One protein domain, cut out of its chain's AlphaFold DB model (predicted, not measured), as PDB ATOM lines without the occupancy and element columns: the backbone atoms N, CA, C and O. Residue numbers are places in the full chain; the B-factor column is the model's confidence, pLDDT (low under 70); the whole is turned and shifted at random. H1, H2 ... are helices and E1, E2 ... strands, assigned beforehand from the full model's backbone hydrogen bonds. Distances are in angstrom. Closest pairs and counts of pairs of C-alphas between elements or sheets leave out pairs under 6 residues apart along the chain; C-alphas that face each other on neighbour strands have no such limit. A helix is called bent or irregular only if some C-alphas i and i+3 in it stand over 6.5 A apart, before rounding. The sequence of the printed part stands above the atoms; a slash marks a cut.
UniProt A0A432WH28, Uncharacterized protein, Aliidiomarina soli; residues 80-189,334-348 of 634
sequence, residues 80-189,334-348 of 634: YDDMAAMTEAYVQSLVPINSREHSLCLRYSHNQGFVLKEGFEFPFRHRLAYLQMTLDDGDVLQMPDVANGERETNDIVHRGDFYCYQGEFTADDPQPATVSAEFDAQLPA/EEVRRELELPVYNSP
ATOM      1  N   TYR A  80     284.668 217.209 227.772       95.88
ATOM      2  CA  TYR A  80     285.098 215.872 228.206       95.88
ATOM      3  C   TYR A  80     286.627 215.716 228.190       95.88
ATOM      4  O   TYR A  80     287.349 216.511 227.596       95.88
ATOM      5  N   ASP A  81     287.124 214.664 228.847       95.00
ATOM      6  CA  ASP A  81     288.569 214.408 228.968       95.00
ATOM      7  C   ASP A  81     289.240 214.096 227.617       95.00
ATOM      8  O   ASP A  81     290.388 214.477 227.389       95.00
ATOM      9  N   ASP A  82     288.537 213.378 226.734       95.06
ATOM     10  CA  ASP A  82     289.010 212.978 225.410       95.06
ATOM     11  C   ASP A  82     287.845 212.606 224.463       95.06
ATOM     12  O   ASP A  82     286.664 212.607 224.831       95.06
ATOM     13  N   MET A  83     288.187 212.268 223.213       96.50
ATOM     14  CA  MET A  83     287.228 211.877 222.169       96.50
ATOM     15  C   MET A  83     286.434 210.610 222.517       96.50
ATOM     16  O   MET A  83     285.264 210.501 222.141       96.50
ATOM     17  N   ALA A  84     287.036 209.655 223.231       94.62
ATOM     18  CA  ALA A  84     286.370 208.414 223.615       94.62
ATOM     19  C   ALA A  84     285.330 208.667 224.717       94.62
ATOM     20  O   ALA A  84     284.205 208.172 224.623       94.62
ATOM     21  N   ALA A  85     285.666 209.492 225.714       95.94
ATOM     22  CA  ALA A  85     284.742 209.956 226.743       95.94
ATOM     23  C   ALA A  85     283.566 210.740 226.137       95.94
ATOM     24  O   ALA A  85     282.415 210.453 226.469       95.94
ATOM     25  N   MET A  86     283.831 211.656 225.197       97.50
ATOM     26  CA  MET A  86     282.776 212.371 224.467       97.50
ATOM     27  C   MET A  86     281.880 211.411 223.668       97.50
ATOM     28  O   MET A  86     280.658 211.547 223.683       97.50
ATOM     29  N   THR A  87     282.463 210.417 222.993       97.62
ATOM     30  CA  THR A  87     281.713 209.423 222.199       97.62
ATOM     31  C   THR A  87     280.811 208.563 223.072       97.62
ATOM     32  O   THR A  87     279.652 208.326 222.730       97.62
ATOM     33  N   GLU A  88     281.305 208.125 224.227       96.25
ATOM     34  CA  GLU A  88     280.487 207.386 225.182       96.25
ATOM     35  C   GLU A  88     279.363 208.270 225.747       96.25
ATOM     36  O   GLU A  88     278.226 207.810 225.852       96.25
ATOM     37  N   ALA A  89     279.633 209.549 226.035       96.69
ATOM     38  CA  ALA A  89     278.604 210.490 226.470       96.69
ATOM     39  C   ALA A  89     277.523 210.716 225.400       96.69
ATOM     40  O   ALA A  89     276.335 210.684 225.724       96.69
ATOM     41  N   TYR A  90     277.912 210.857 224.126       97.62
ATOM     42  CA  TYR A  90     276.982 210.940 222.999       97.62
ATOM     43  C   TYR A  90     276.077 209.704 222.931       97.62
ATOM     44  O   TYR A  90     274.854 209.835 222.978       97.62
ATOM     45  N   VAL A  91     276.658 208.498 222.919       97.06
ATOM     46  CA  VAL A  91     275.899 207.238 222.839       97.06
ATOM     47  C   VAL A  91     274.945 207.069 224.029       97.06
ATOM     48  O   VAL A  91     273.806 206.638 223.855       97.06
ATOM     49  N   GLN A  92     275.369 207.439 225.239       95.56
ATOM     50  CA  GLN A  92     274.521 207.380 226.436       95.56
ATOM     51  C   GLN A  92     273.435 208.466 226.478       95.56
ATOM     52  O   GLN A  92     272.488 208.351 227.258       95.56
ATOM     53  N   SER A  93     273.559 209.518 225.665       95.94
ATOM     54  CA  SER A  93     272.587 210.613 225.570       95.94
ATOM     55  C   SER A  93     271.434 210.335 224.595       95.94
ATOM     56  O   SER A  93     270.533 211.158 224.450       95.94
ATOM     57  N   LEU A  94     271.429 209.184 223.919       95.81
ATOM     58  CA  LEU A  94     270.391 208.851 222.947       95.81
ATOM     59  C   LEU A  94     269.093 208.447 223.666       95.81
ATOM     60  O   LEU A  94     269.013 207.387 224.286       95.81
ATOM     61  N   VAL A  95     268.059 209.290 223.576       95.38
ATOM     62  CA  VAL A  95     266.787 209.106 224.296       95.38
ATOM     63  C   VAL A  95     265.601 209.103 223.321       95.38
ATOM     64  O   VAL A  95     265.167 210.167 222.871       95.38
ATOM     65  N   PRO A  96     265.032 207.929 222.986       95.19
ATOM     66  CA  PRO A  96     263.816 207.846 222.181       95.19
ATOM     67  C   PRO A  96     262.584 208.264 222.990       95.19
ATOM     68  O   PRO A  96     262.289 207.690 224.042       95.19
ATOM     69  N   ILE A  97     261.822 209.231 222.483       94.38
ATOM     70  CA  ILE A  97     260.598 209.726 223.123       94.38
ATOM     71  C   ILE A  97     259.418 209.519 222.182       94.38
ATOM     72  O   ILE A  97     259.365 210.134 221.120       94.38
ATOM     73  N   ASN A  98     258.453 208.701 222.599       94.12
ATOM     74  CA  ASN A  98     257.156 208.569 221.938       94.12
ATOM     75  C   ASN A  98     256.184 209.610 222.508       94.12
ATOM     76  O   ASN A  98     256.057 209.739 223.725       94.12
ATOM     77  N   SER A  99     255.490 210.361 221.654       91.88
ATOM     78  CA  SER A  99     254.521 211.375 222.088       91.88
ATOM     79  C   SER A  99     253.411 211.601 221.057       91.88
ATOM     80  O   SER A  99     253.421 211.033 219.968       91.88
ATOM     81  N   ARG A 100     252.433 212.453 221.396       90.12
ATOM     82  CA  ARG A 100     251.308 212.854 220.524       90.12
ATOM     83  C   ARG A 100     251.392 214.314 220.062       90.12
ATOM     84  O   ARG A 100     250.378 214.933 219.743       90.12
ATOM     85  N   GLU A 101     252.597 214.875 220.051       86.62
ATOM     86  CA  GLU A 101     252.846 216.295 219.766       86.62
ATOM     87  C   GLU A 101     253.551 216.527 218.417       86.62
ATOM     88  O   GLU A 101     253.971 217.640 218.105       86.62
ATOM     89  N   HIS A 102     253.653 215.494 217.576       90.06
ATOM     90  CA  HIS A 102     254.390 215.546 216.314       90.06
ATOM     91  C   HIS A 102     253.479 215.972 215.158       90.06
ATOM     92  O   HIS A 102     252.842 215.147 214.508       90.06
ATOM     93  N   SER A 103     253.424 217.272 214.863       90.81
ATOM     94  CA  SER A 103     252.532 217.837 213.833       90.81
ATOM     95  C   SER A 103     252.732 217.245 212.428       90.81
ATOM     96  O   SER A 103     251.768 217.108 211.671       90.81
ATOM     97  N   LEU A 104     253.956 216.828 212.082       92.69
ATOM     98  CA  LEU A 104     254.249 216.149 210.812       92.69
ATOM     99  C   LEU A 104     253.634 214.739 210.727       92.69
ATOM    100  O   LEU A 104     253.438 214.225 209.625       92.69
ATOM    101  N   CYS A 105     253.247 214.153 211.863       94.31
ATOM    102  CA  CYS A 105     252.593 212.850 211.950       94.31
ATOM    103  C   CYS A 105     251.059 212.920 211.894       94.31
ATOM    104  O   CYS A 105     250.392 211.887 211.924       94.31
ATOM    105  N   LEU A 106     250.466 214.115 211.755       93.31
ATOM    106  CA  LEU A 106     249.008 214.306 211.731       93.31
ATOM    107  C   LEU A 106     248.286 213.391 210.733       93.31
ATOM    108  O   LEU A 106     247.205 212.884 211.025       93.31
ATOM    109  N   ARG A 107     248.867 213.209 209.543       92.81
ATOM    110  CA  ARG A 107     248.248 212.463 208.435       92.81
ATOM    111  C   ARG A 107     248.377 210.943 208.555       92.81
ATOM    112  O   ARG A 107     247.709 210.254 207.794       92.81
ATOM    113  N   TYR A 108     249.223 210.458 209.458       93.19
ATOM    114  CA  TYR A 108     249.562 209.040 209.585       93.19
ATOM    115  C   TYR A 108     248.940 208.437 210.848       93.19
ATOM    116  O   TYR A 108     248.251 207.426 210.797       93.19
ATOM    117  N   SER A 109     249.100 209.136 211.969       93.12
ATOM    118  CA  SER A 109     248.878 208.592 213.313       93.12
ATOM    119  C   SER A 109     248.353 209.660 214.277       93.12
ATOM    120  O   SER A 109     248.621 209.624 215.474       93.12
ATOM    121  N   HIS A 110     247.630 210.665 213.766       91.81
ATOM    122  CA  HIS A 110     247.023 211.731 214.576       91.81
ATOM    123  C   HIS A 110     248.015 212.444 215.520       91.81
ATOM    124  O   HIS A 110     247.715 212.691 216.685       91.81
ATOM    125  N   ASN A 111     249.185 212.815 214.983       92.88
ATOM    126  CA  ASN A 111     250.332 213.421 215.682       92.88
ATOM    127  C   ASN A 111     251.136 212.474 216.583       92.88
ATOM    128  O   ASN A 111     252.070 212.928 217.247       92.88
ATOM    129  N   GLN A 112     250.800 211.185 216.618       93.56
ATOM    130  CA  GLN A 112     251.566 210.207 217.374       93.56
ATOM    131  C   GLN A 112     252.816 209.765 216.618       93.56
ATOM    132  O   GLN A 112     252.772 209.452 215.434       93.56
ATOM    133  N   GLY A 113     253.938 209.694 217.297       94.31
ATOM    134  CA  GLY A 113     255.190 209.254 216.707       94.31
ATOM    135  C   GLY A 113     256.274 209.297 217.754       94.31
ATOM    136  O   GLY A 113     256.019 209.686 218.895       94.31
ATOM    137  N   PHE A 114     257.485 208.944 217.355       93.62
ATOM    138  CA  PHE A 114     258.630 209.114 218.226       93.62
ATOM    139  C   PHE A 114     259.723 209.955 217.576       93.62
ATOM    140  O   PHE A 114     259.814 210.076 216.352       93.62
ATOM    141  N   VAL A 115     260.533 210.564 218.433       93.06
ATOM    142  CA  VAL A 115     261.722 211.339 218.086       93.06
ATOM    143  C   VAL A 115     262.899 210.774 218.863       93.06
ATOM    144  O   VAL A 115     262.735 210.410 220.032       93.06
ATOM    145  N   LEU A 116     264.076 210.709 218.244       91.56
ATOM    146  CA  LEU A 116     265.303 210.516 219.004       91.56
ATOM    147  C   LEU A 116     265.792 211.876 219.496       91.56
ATOM    148  O   LEU A 116     265.967 212.805 218.713       91.56
ATOM    149  N   LYS A 117     265.996 211.997 220.805       93.38
ATOM    150  CA  LYS A 117     266.758 213.100 221.374       93.38
ATOM    151  C   LYS A 117     268.219 212.695 221.446       93.38
ATOM    152  O   LYS A 117     268.566 211.777 222.184       93.38
ATOM    153  N   GLU A 118     269.033 213.374 220.655       93.69
ATOM    154  CA  GLU A 118     270.488 213.334 220.729       93.69
ATOM    155  C   GLU A 118     270.947 214.445 221.676       93.69
ATOM    156  O   GLU A 118     270.377 215.541 221.664       93.69
ATOM    157  N   GLY A 119     271.945 214.170 222.519       93.75
ATOM    158  CA  GLY A 119     272.453 215.173 223.452       93.75
ATOM    159  C   GLY A 119     273.113 216.356 222.750       93.75
ATOM    160  O   GLY A 119     272.952 217.497 223.179       93.75
ATOM    161  N   PHE A 120     273.847 216.078 221.675       95.44
ATOM    162  CA  PHE A 120     274.548 217.056 220.852       95.44
ATOM    163  C   PHE A 120     274.870 216.456 219.480       95.44
ATOM    164  O   PHE A 120     274.845 215.238 219.327       95.44
ATOM    165  N   GLU A 121     275.190 217.297 218.497       94.00
ATOM    166  CA  GLU A 121     275.635 216.842 217.175       94.00
ATOM    167  C   GLU A 121     277.021 216.190 217.277       94.00
ATOM    168  O   GLU A 121     277.977 216.812 217.743       94.00
ATOM    169  N   PHE A 122     277.134 214.922 216.875       95.75
ATOM    170  CA  PHE A 122     278.400 214.200 216.957       95.75
ATOM    171  C   PHE A 122     279.362 214.647 215.841       95.75
ATOM    172  O   PHE A 122     279.033 214.482 214.664       95.75
ATOM    173  N   PRO A 123     280.563 215.164 216.170       94.75
ATOM    174  CA  PRO A 123     281.385 215.896 215.203       94.75
ATOM    175  C   PRO A 123     282.256 215.012 214.295       94.75
ATOM    176  O   PRO A 123     282.885 215.519 213.370       94.75
ATOM    177  N   PHE A 124     282.344 213.703 214.552       96.00
ATOM    178  CA  PHE A 124     283.211 212.796 213.787       96.00
ATOM    179  C   PHE A 124     282.433 211.956 212.777       96.00
ATOM    180  O   PHE A 124     281.205 211.843 212.839       96.00
ATOM    181  N   ARG A 125     283.164 211.311 211.858       95.12
ATOM    182  CA  ARG A 125     282.595 210.369 210.884       95.12
ATOM    183  C   ARG A 125     281.823 209.274 211.616       95.12
ATOM    184  O   ARG A 125     282.419 208.448 212.306       95.12
ATOM    185  N   HIS A 126     280.507 209.246 211.441       94.88
ATOM    186  CA  HIS A 126     279.658 208.280 212.122       94.88
ATOM    187  C   HIS A 126     278.429 207.883 211.306       94.88
ATOM    188  O   HIS A 126     278.043 208.528 210.330       94.88
ATOM    189  N   ARG A 127     277.803 206.790 211.737       93.50
ATOM    190  CA  ARG A 127     276.508 206.304 211.283       93.50
ATOM    191  C   ARG A 127     275.716 205.856 212.503       93.50
ATOM    192  O   ARG A 127     276.183 205.021 213.270       93.50
ATOM    193  N   LEU A 128     274.497 206.370 212.634       92.88
ATOM    194  CA  LEU A 128     273.491 205.857 213.556       92.88
ATOM    195  C   LEU A 128     272.347 205.257 212.735       92.88
ATOM    196  O   LEU A 128     271.650 205.968 212.013       92.88
ATOM    197  N   ALA A 129     272.188 203.936 212.789       91.69
ATOM    198  CA  ALA A 129     271.180 203.206 212.030       91.69
ATOM    199  C   ALA A 129     270.142 202.587 212.967       91.69
ATOM    200  O   ALA A 129     270.480 201.768 213.815       91.69
ATOM    201  N   TYR A 130     268.871 202.936 212.783       90.88
ATOM    202  CA  TYR A 130     267.764 202.302 213.496       90.88
ATOM    203  C   TYR A 130     267.329 201.052 212.751       90.88
ATOM    204  O   TYR A 130     267.063 201.109 211.551       90.88
ATOM    205  N   LEU A 131     267.233 199.936 213.462       92.31
ATOM    206  CA  LEU A 131     266.936 198.651 212.843       92.31
ATOM    207  C   LEU A 131     265.455 198.310 212.991       92.31
ATOM    208  O   LEU A 131     264.754 198.067 212.012       92.31
ATOM    209  N   GLN A 132     264.960 198.313 214.226       95.69
ATOM    210  CA  GLN A 132     263.583 197.939 214.518       95.69
ATOM    211  C   GLN A 132     263.115 198.528 215.848       95.69
ATOM    212  O   GLN A 132     263.912 198.843 216.729       95.69
ATOM    213  N   MET A 133     261.799 198.641 215.997       96.69
ATOM    214  CA  MET A 133     261.149 198.972 217.259       96.69
ATOM    215  C   MET A 133     260.425 197.739 217.786       96.69
ATOM    216  O   MET A 133     259.641 197.133 217.061       96.69
ATOM    217  N   THR A 134     260.659 197.378 219.042       97.75
ATOM    218  CA  THR A 134     259.948 196.297 219.726       97.75
ATOM    219  C   THR A 134     258.872 196.881 220.638       97.75
ATOM    220  O   THR A 134     259.116 197.831 221.388       97.75
ATOM    221  N   LEU A 135     257.667 196.327 220.541       97.12
ATOM    222  CA  LEU A 135     256.521 196.651 221.381       97.12
ATOM    223  C   LEU A 135     256.572 195.852 222.694       97.12
ATOM    224  O   LEU A 135     257.330 194.891 222.831       97.12
ATOM    225  N   ASP A 136     255.775 196.247 223.682       95.62
ATOM    226  CA  ASP A 136     255.762 195.630 225.016       95.62
ATOM    227  C   ASP A 136     255.298 194.159 225.046       95.62
ATOM    228  O   ASP A 136     255.640 193.422 225.976       95.62
ATOM    229  N   ASP A 137     254.583 193.705 224.019       96.12
ATOM    230  CA  ASP A 137     254.195 192.309 223.813       96.12
ATOM    231  C   ASP A 137     255.221 191.488 223.007       96.12
ATOM    232  O   ASP A 137     255.096 190.262 222.905       96.12
ATOM    233  N   GLY A 138     256.271 192.144 222.504       95.88
ATOM    234  CA  GLY A 138     257.339 191.553 221.704       95.88
ATOM    235  C   GLY A 138     257.128 191.626 220.191       95.88
ATOM    236  O   GLY A 138     258.011 191.167 219.460       95.88
ATOM    237  N   ASP A 139     256.016 192.191 219.710       96.31
ATOM    238  CA  ASP A 139     255.843 192.480 218.286       96.31
ATOM    239  C   ASP A 139     256.856 193.534 217.820       96.31
ATOM    240  O   ASP A 139     257.393 194.320 218.602       96.31
ATOM    241  N   VAL A 140     257.166 193.524 216.524       97.00
ATOM    242  CA  VAL A 140     258.254 194.325 215.959       97.00
ATOM    243  C   VAL A 140     257.750 195.167 214.797       97.00
ATOM    244  O   VAL A 140     257.191 194.631 213.841       97.00
ATOM    245  N   LEU A 141     258.030 196.466 214.854       96.38
ATOM    246  CA  LEU A 141     257.848 197.406 213.756       96.38
ATOM    247  C   LEU A 141     259.177 197.631 213.036       96.38
ATOM    248  O   LEU A 141     260.219 197.812 213.673       96.38
ATOM    249  N   GLN A 142     259.139 197.657 211.708       95.62
ATOM    250  CA  GLN A 142     260.329 197.900 210.898       95.62
ATOM    251  C   GLN A 142     260.621 199.396 210.777       95.62
ATOM    252  O   GLN A 142     259.770 200.178 210.338       95.62
ATOM    253  N   MET A 143     261.848 199.780 211.125       94.69
ATOM    254  CA  MET A 143     262.344 201.140 210.944       94.69
ATOM    255  C   MET A 143     262.793 201.353 209.492       94.69
ATOM    256  O   MET A 143     263.358 200.435 208.899       94.69
ATOM    257  N   PRO A 144     262.557 202.535 208.894       93.88
ATOM    258  CA  PRO A 144     263.091 202.841 207.571       93.88
ATOM    259  C   PRO A 144     264.610 203.058 207.625       93.88
ATOM    260  O   PRO A 144     265.104 203.762 208.510       93.88
ATOM    261  N   ASP A 145     265.347 202.526 206.646       90.88
ATOM    262  CA  ASP A 145     266.792 202.752 206.512       90.88
ATOM    263  C   ASP A 145     267.090 204.119 205.869       90.88
ATOM    264  O   ASP A 145     267.416 204.249 204.681       90.88
ATOM    265  N   VAL A 146     266.961 205.169 206.686       90.12
ATOM    266  CA  VAL A 146     267.137 206.569 206.266       90.12
ATOM    267  C   VAL A 146     268.530 206.813 205.685       90.12
ATOM    268  O   VAL A 146     268.661 207.556 204.710       90.12
ATOM    269  N   ALA A 147     269.554 206.146 206.223       84.31
ATOM    270  CA  ALA A 147     270.931 206.260 205.750       84.31
ATOM    271  C   ALA A 147     271.096 205.771 204.299       84.31
ATOM    272  O   ALA A 147     271.933 206.291 203.566       84.31
ATOM    273  N   ASN A 148     270.270 204.818 203.862       86.44
ATOM    274  CA  ASN A 148     270.239 204.320 202.484       86.44
ATOM    275  C   ASN A 148     269.102 204.936 201.638       86.44
ATOM    276  O   ASN A 148     268.793 204.450 200.548       86.44
ATOM    277  N   GLY A 149     268.493 206.030 202.110       89.94
ATOM    278  CA  GLY A 149     267.467 206.783 201.386       89.94
ATOM    279  C   GLY A 149     266.051 206.208 201.481       89.94
ATOM    280  O   GLY A 149     265.131 206.763 200.870       89.94
ATOM    281  N   GLU A 150     265.837 205.142 202.254       94.31
ATOM    282  CA  GLU A 150     264.500 204.630 202.544       94.31
ATOM    283  C   GLU A 150     263.825 205.528 203.587       94.31
ATOM    284  O   GLU A 150     264.361 205.793 204.658       94.31
ATOM    285  N   ARG A 151     262.633 206.043 203.268       93.75
ATOM    286  CA  ARG A 151     261.898 206.961 204.157       93.75
ATOM    287  C   ARG A 151     260.614 206.377 204.726       93.75
ATOM    288  O   ARG A 151     259.932 207.061 205.487       93.75
ATOM    289  N   GLU A 152     260.239 205.173 204.322       95.50
ATOM    290  CA  GLU A 152     258.937 204.600 204.645       95.50
ATOM    291  C   GLU A 152     258.981 203.077 204.593       95.50
ATOM    292  O   GLU A 152     259.443 202.501 203.611       95.50
ATOM    293  N   THR A 153     258.445 202.456 205.638       95.88
ATOM    294  CA  THR A 153     258.109 201.034 205.706       95.88
ATOM    295  C   THR A 153     256.586 200.878 205.801       95.88
ATOM    296  O   THR A 153     255.832 201.859 205.818       95.88
ATOM    297  N   ASN A 154     256.105 199.635 205.894       95.00
ATOM    298  CA  ASN A 154     254.686 199.374 206.162       95.00
ATOM    299  C   ASN A 154     254.247 199.818 207.569       95.00
ATOM    300  O   ASN A 154     253.045 199.936 207.799       95.00
ATOM    301  N   ASP A 155     255.196 200.071 208.475       95.75
ATOM    302  CA  ASP A 155     254.921 200.351 209.885       95.75
ATOM    303  C   ASP A 155     255.220 201.811 210.255       95.75
ATOM    304  O   ASP A 155     254.495 202.412 211.050       95.75
ATOM    305  N   ILE A 156     256.285 202.390 209.686       96.38
ATOM    306  CA  ILE A 156     256.851 203.673 210.115       96.38
ATOM    307  C   ILE A 156     257.259 204.531 208.911       96.38
ATOM    308  O   ILE A 156     257.823 204.059 207.926       96.38
ATOM    309  N   VAL A 157     257.012 205.833 209.024       95.94
ATOM    310  CA  VAL A 157     257.338 206.864 208.038       95.94
ATOM    311  C   VAL A 157     258.261 207.902 208.670       95.94
ATOM    312  O   VAL A 157     257.900 208.521 209.668       95.94
ATOM    313  N   HIS A 158     259.410 208.175 208.057       94.88
ATOM    314  CA  HIS A 158     260.312 209.243 208.489       94.88
ATOM    315  C   HIS A 158     259.914 210.601 207.870       94.88
ATOM    316  O   HIS A 158     259.763 210.723 206.642       94.88
ATOM    317  N   ARG A 159     259.705 211.632 208.702       92.50
ATOM    318  CA  ARG A 159     259.305 212.998 208.302       92.50
ATOM    319  C   ARG A 159     259.984 214.054 209.177       92.50
ATOM    320  O   ARG A 159     259.612 214.222 210.335       92.50
ATOM    321  N   GLY A 160     260.885 214.837 208.583       88.31
ATOM    322  CA  GLY A 160     261.715 215.763 209.360       88.31
ATOM    323  C   GLY A 160     262.537 214.952 210.356       88.31
ATOM    324  O   GLY A 160     263.144 213.975 209.936       88.31
ATOM    325  N   ASP A 161     262.427 215.290 211.638       87.94
ATOM    326  CA  ASP A 161     263.112 214.592 212.737       87.94
ATOM    327  C   ASP A 161     262.217 213.540 213.424       87.94
ATOM    328  O   ASP A 161     262.523 213.048 214.509       87.94
ATOM    329  N   PHE A 162     261.051 213.233 212.845       92.06
ATOM    330  CA  PHE A 162     260.046 212.367 213.464       92.06
ATOM    331  C   PHE A 162     259.863 211.056 212.708       92.06
ATOM    332  O   PHE A 162     259.835 211.013 211.474       92.06
ATOM    333  N   TYR A 163     259.605 210.000 213.471       94.81
ATOM    334  CA  TYR A 163     259.170 208.701 212.981       94.81
ATOM    335  C   TYR A 163     257.685 208.527 213.296       94.81
ATOM    336  O   TYR A 163     257.278 208.304 214.438       94.81
ATOM    337  N   CYS A 164     256.863 208.681 212.264       96.31
ATOM    338  CA  CYS A 164     255.416 208.592 212.347       96.31
ATOM    339  C   CYS A 164     254.964 207.151 212.130       96.31
ATOM    340  O   CYS A 164     255.336 206.528 211.138       96.31
ATOM    341  N   TYR A 165     254.118 206.642 213.013       96.12
ATOM    342  CA  TYR A 165     253.497 205.334 212.827       96.12
ATOM    343  C   TYR A 165     252.481 205.366 211.677       96.12
ATOM    344  O   TYR A 165     251.827 206.382 211.453       96.12
ATOM    345  N   GLN A 166     252.302 204.251 210.972       92.94
ATOM    346  CA  GLN A 166     251.283 204.106 209.915       92.94
ATOM    347  C   GLN A 166     249.855 203.907 210.472       92.94
ATOM    348  O   GLN A 166     248.892 203.795 209.712       92.94
ATOM    349  N   GLY A 167     249.704 203.888 211.801       90.06
ATOM    350  CA  GLY A 167     248.434 203.862 212.520       90.06
ATOM    351  C   GLY A 167     248.567 204.455 213.925       90.06
ATOM    352  O   GLY A 167     249.668 204.590 214.451       90.06
ATOM    353  N   GLU A 168     247.445 204.849 214.526       87.56
ATOM    354  CA  GLU A 168     247.412 205.342 215.909       87.56
ATOM    355  C   GLU A 168     247.423 204.167 216.899       87.56
ATOM    356  O   GLU A 168     246.621 203.245 216.761       87.56
ATOM    357  N   PHE A 169     248.272 204.245 217.927       88.44
ATOM    358  CA  PHE A 169     248.214 203.370 219.097       88.44
ATOM    359  C   PHE A 169     247.201 203.906 220.103       88.44
ATOM    360  O   PHE A 169     247.339 205.014 220.638       88.44
ATOM    361  N   THR A 170     246.203 203.095 220.413       86.00
ATOM    362  CA  THR A 170     245.287 203.281 221.536       86.00
ATOM    363  C   THR A 170     245.876 202.695 222.821       86.00
ATOM    364  O   THR A 170     246.926 202.062 222.807       86.00
ATOM    365  N   ALA A 171     245.206 202.910 223.955       80.88
ATOM    366  CA  ALA A 171     245.654 202.382 225.247       80.88
ATOM    367  C   ALA A 171     245.585 200.844 225.347       80.88
ATOM    368  O   ALA A 171     246.216 200.279 226.236       80.88
ATOM    369  N   ASP A 172     244.807 200.193 224.478       88.00
ATOM    370  CA  ASP A 172     244.663 198.733 224.446       88.00
ATOM    371  C   ASP A 172     245.676 198.066 223.495       88.00
ATOM    372  O   ASP A 172     245.792 196.839 223.495       88.00
ATOM    373  N   ASP A 173     246.390 198.855 222.683       91.94
ATOM    374  CA  ASP A 173     247.393 198.354 221.744       91.94
ATOM    375  C   ASP A 173     248.748 198.139 222.442       91.94
ATOM    376  O   ASP A 173     249.064 198.867 223.393       91.94
ATOM    377  N   PRO A 174     249.578 197.193 221.965       93.88
ATOM    378  CA  PRO A 174     250.944 197.030 222.449       93.88
ATOM    379  C   PRO A 174     251.757 198.309 222.247       93.88
ATOM    380  O   PRO A 174     251.793 198.861 221.145       93.88
ATOM    381  N   GLN A 175     252.378 198.822 223.307       92.50
ATOM    382  CA  GLN A 175     253.055 200.120 223.253       92.50
ATOM    383  C   GLN A 175     254.522 199.985 222.829       92.50
ATOM    384  O   GLN A 175     255.172 199.001 223.186       92.50
ATOM    385  N   PRO A 176     255.089 200.997 222.144       94.94
ATOM    386  CA  PRO A 176     256.527 201.103 221.913       94.94
ATOM    387  C   PRO A 176     257.334 200.933 223.206       94.94
ATOM    388  O   PRO A 176     257.120 201.675 224.172       94.94
ATOM    389  N   ALA A 177     258.261 199.970 223.212       95.88
ATOM    390  CA  ALA A 177     259.046 199.613 224.391       95.88
ATOM    391  C   ALA A 177     260.549 199.834 224.190       95.88
ATOM    392  O   ALA A 177     261.178 200.484 225.026       95.88
ATOM    393  N   THR A 178     261.128 199.336 223.095       97.56
ATOM    394  CA  THR A 178     262.548 199.546 222.770       97.56
ATOM    395  C   THR A 178     262.754 199.849 221.291       97.56
ATOM    396  O   THR A 178     261.938 199.485 220.445       97.56
ATOM    397  N   VAL A 179     263.854 200.529 220.976       97.12
ATOM    398  CA  VAL A 179     264.370 200.694 219.616       97.12
ATOM    399  C   VAL A 179     265.776 200.127 219.589       97.12
ATOM    400  O   VAL A 179     266.629 200.561 220.363       97.12
ATOM    401  N   SER A 180     266.016 199.184 218.685       96.88
ATOM    402  CA  SER A 180     267.363 198.700 218.437       96.88
ATOM    403  C   SER A 180     268.051 199.563 217.384       96.88
ATOM    404  O   SER A 180     267.457 199.947 216.368       96.88
ATOM    405  N   ALA A 181     269.308 199.898 217.646       95.56
ATOM    406  CA  ALA A 181     270.118 200.724 216.769       95.56
ATOM    407  C   ALA A 181     271.571 200.244 216.738       95.56
ATOM    408  O   ALA A 181     272.053 199.604 217.668       95.56
ATOM    409  N   GLU A 182     272.276 200.583 215.669       96.44
ATOM    410  CA  GLU A 182     273.720 200.408 215.551       96.44
ATOM    411  C   GLU A 182     274.371 201.778 215.405       96.44
ATOM    412  O   GLU A 182     273.982 202.574 214.546       96.44
ATOM    413  N   PHE A 183     275.345 202.049 216.268       96.88
ATOM    414  CA  PHE A 183     276.217 203.207 216.170       96.88
ATOM    415  C   PHE A 183     277.612 202.748 215.766       96.88
ATOM    416  O   PHE A 183     278.238 201.952 216.470       96.88
ATOM    417  N   ASP A 184     278.089 203.279 214.649       97.12
ATOM    418  CA  ASP A 184     279.448 203.113 214.158       97.12
ATOM    419  C   ASP A 184     280.080 204.498 214.029       97.12
ATOM    420  O   ASP A 184     279.510 205.382 213.392       97.12
ATOM    421  N   ALA A 185     281.264 204.689 214.594       97.12
ATOM    422  CA  ALA A 185     282.047 205.901 214.423       97.12
ATOM    423  C   ALA A 185     283.514 205.570 214.186       97.12
ATOM    424  O   ALA A 185     284.051 204.601 214.721       97.12
ATOM    425  N   GLN A 186     284.162 206.416 213.400       96.75
ATOM    426  CA  GLN A 186     285.605 206.464 213.299       96.75
ATOM    427  C   GLN A 186     286.054 207.732 214.020       96.75
ATOM    428  O   GLN A 186     285.575 208.816 213.697       96.75
ATOM    429  N   LEU A 187     286.941 207.606 215.004       97.19
ATOM    430  CA  LEU A 187     287.516 208.755 215.697       97.19
ATOM    431  C   LEU A 187     288.795 209.196 214.974       97.19
ATOM    432  O   LEU A 187     289.582 208.339 214.543       97.19
ATOM    433  N   PRO A 188     289.040 210.508 214.819       96.62
ATOM    434  CA  PRO A 188     290.292 210.962 214.243       96.62
ATOM    435  C   PRO A 188     291.452 210.542 215.152       96.62
ATOM    436  O   PRO A 188     291.371 210.608 216.376       96.62
ATOM    437  N   ALA A 189     292.542 210.080 214.548       94.81
ATOM    438  CA  ALA A 189     293.754 209.712 215.272       94.81
ATOM    439  C   ALA A 189     294.467 210.948 215.842       94.81
ATOM    440  O   ALA A 189     295.195 210.851 216.827       94.81
ATOM    441  N   GLU A 334     290.649 205.067 215.930       95.88
ATOM    442  CA  GLU A 334     289.793 204.165 216.687       95.88
ATOM    443  C   GLU A 334     288.445 203.985 215.979       95.88
ATOM    444  O   GLU A 334     287.755 204.955 215.665       95.88
ATOM    445  N   GLU A 335     288.055 202.731 215.751       97.00
ATOM    446  CA  GLU A 335     286.704 202.375 215.323       97.00
ATOM    447  C   GLU A 335     285.852 202.027 216.547       97.00
ATOM    448  O   GLU A 335     286.129 201.073 217.283       97.00
ATOM    449  N   VAL A 336     284.775 202.780 216.745       97.44
ATOM    450  CA  VAL A 336     283.808 202.563 217.818       97.44
ATOM    451  C   VAL A 336     282.544 201.972 217.218       97.44
ATOM    452  O   VAL A 336     281.853 202.631 216.451       97.44
ATOM    453  N   ARG A 337     282.208 200.743 217.616       97.44
ATOM    454  CA  ARG A 337     280.925 200.108 217.290       97.44
ATOM    455  C   ARG A 337     280.128 199.801 218.547       97.44
ATOM    456  O   ARG A 337     280.677 199.288 219.532       97.44
ATOM    457  N   ARG A 338     278.833 200.106 218.518       97.50
ATOM    458  CA  ARG A 338     277.874 199.818 219.588       97.50
ATOM    459  C   ARG A 338     276.567 199.309 218.991       97.50
ATOM    460  O   ARG A 338     275.943 199.984 218.181       97.50
ATOM    461  N   GLU A 339     276.149 198.133 219.437       97.38
ATOM    462  CA  GLU A 339     274.760 197.693 219.312       97.38
ATOM    463  C   GLU A 339     273.990 198.259 220.506       97.38
ATOM    464  O   GLU A 339     274.418 198.128 221.656       97.38
ATOM    465  N   LEU A 340     272.880 198.927 220.224       97.12
ATOM    466  CA  LEU A 340     272.101 199.687 221.185       97.12
ATOM    467  C   LEU A 340     270.697 199.105 221.275       97.12
ATOM    468  O   LEU A 340     270.058 198.837 220.263       97.12
ATOM    469  N   GLU A 341     270.205 198.976 222.502       96.88
ATOM    470  CA  GLU A 341     268.809 198.676 222.813       96.88
ATOM    471  C   GLU A 341     268.280 199.825 223.669       96.88
ATOM    472  O   GLU A 341     268.486 199.868 224.885       96.88
ATOM    473  N   LEU A 342     267.669 200.805 223.008       96.50
ATOM    474  CA  LEU A 342     267.258 202.057 223.625       96.50
ATOM    475  C   LEU A 342     265.820 201.933 224.150       96.50
ATOM    476  O   LEU A 342     264.910 201.673 223.358       96.50
ATOM    477  N   PRO A 343     265.566 202.128 225.455       96.62
ATOM    478  CA  PRO A 343     264.207 202.163 225.985       96.62
ATOM    479  C   PRO A 343     263.434 203.367 225.435       96.62
ATOM    480  O   PRO A 343     263.934 204.490 225.423       96.62
ATOM    481  N   VAL A 344     262.192 203.139 225.009       96.19
ATOM    482  CA  VAL A 344     261.300 204.194 224.518       96.19
ATOM    483  C   VAL A 344     260.523 204.794 225.684       96.19
ATOM    484  O   VAL A 344     259.807 204.097 226.407       96.19
ATOM    485  N   TYR A 345     260.617 206.112 225.843       94.62
ATOM    486  CA  TYR A 345     259.885 206.837 226.876       94.62
ATOM    487  C   TYR A 345     258.577 207.385 226.319       94.62
ATOM    488  O   TYR A 345     258.555 208.280 225.476       94.62
ATOM    489  N   ASN A 346     257.470 206.837 226.812       90.50
ATOM    490  CA  ASN A 346     256.127 207.242 226.425       90.50
ATOM    491  C   ASN A 346     255.724 208.512 227.186       90.50
ATOM    492  O   ASN A 346     255.395 208.466 228.371       90.50
ATOM    493  N   SER A 347     255.749 209.649 226.496       87.38
ATOM    494  CA  SER A 347     255.231 210.910 227.008       87.38
ATOM    495  C   SER A 347     253.709 210.939 226.845       87.38
ATOM    496  O   SER A 347     253.210 210.774 225.724       87.38
ATOM    497  N   PRO A 348     252.941 211.161 227.927       79.75
ATOM    498  CA  PRO A 348     251.494 211.252 227.822       79.75
ATOM    499  C   PRO A 348     251.088 212.460 226.969       79.75
ATOM    500  O   PRO A 348     251.841 213.421 226.809       79.75
TER     501      PRO A 348
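This is residues 80 to 189 and 334 to 348 of the 634 residues of an uncharacterized protein of Aliidiomarina soli (UniProt A0A432WH28). Two antiparallel sheets lie partly face to face as a sandwich: a long sheet, E4 E3 E7 E8, and a smaller one, E1 E2 E6 E5, that covers part of it. H1 lies over strand E8 of the long sheet, and H2 packs on the small sheet, over E6. The printed part has 125 residues with two named helices and eight named strands, in the order H1 E1 H2 E2 E3 E4 E5 E6 E7 E8; the class is mixed, helices and strands. The whole is compact, with a radius of gyration of the C-alphas of 15.2 A, yet elongated, spanning 49 by 26 by 25 A.

Find C-alpha 83 at (287.228, 211.877, 222.169); from there H1, residues 83 to 92, runs 14.1 A. Next come E1, residues 95 to 99, H2, residues 103 to 109, and E2, residues 113 to 117. H2 is irregular: C-alphas 104 and 107 are 7.4 A apart. Look then for E3, residues 126 to 135, 27.5 A long, and E4, residues 140 to 142. E5, residues 156 to 159, and E6, residues 162 to 165, follow. E7, residues 176 to 186, runs 30.8 A from (256.527, 201.103, 221.913). Beyond the cut, E8, residues 335 to 343, runs 24.9 A to C-alpha 343 at (264.207, 202.163, 225.985).

The sheets' facing parts are 10.4 A centre to centre, with strands at 33 degrees to each other. Each is only just strongly twisted, with C-alphas up to 4.4 A off the best plane in E1 E2 E6 E5 and 4.3 A in E4 E3 E7 E8. H1 is on the long sheet at a height of 9.8 A, along E8 at 6 degrees on the local plane; 8 of its C-alphas fall on E8 and 2 on E7, only just short of lying over E7. In the small sheet, look for N 97 and O 115 of E1 and E2 at 2.9 A, N 114 and O 163 of E2 and E6 at 3.0 A, and N 157 and O 164 of the hairpin E5 and E6 at 2.8 A. H2 is on this sheet at a height of 8.1 A, over E6 and along it at 10 degrees on the local plane; the closest C-alphas, of Cys 105 and Cys 164, are 5.1 A apart. In the long sheet, N 141 and O 133 of the hairpin E3 and E4 are 2.8 A apart, N 129 and O 182 of E3 and E7 2.9 A, and N 181 and O 340 of E7 and E8 2.9 A. Every O i to N i+4 pair of H1 is within hydrogen-bond range; in H2 1 of 3 is, beside 2 of 4 O i to N i+3 pairs.

The C-alphas of Asp 172 and Ala 189, the two farthest apart, are 51.1 A from each other. Residues 190 to 333 are not printed; C-alphas 189 and 334 are 7.0 A apart across this cut. Of the links printed whole, E4 to E5 is long, with 13 residues. The mean pLDDT of the printed part is 94.0, and no printed residue is under 70.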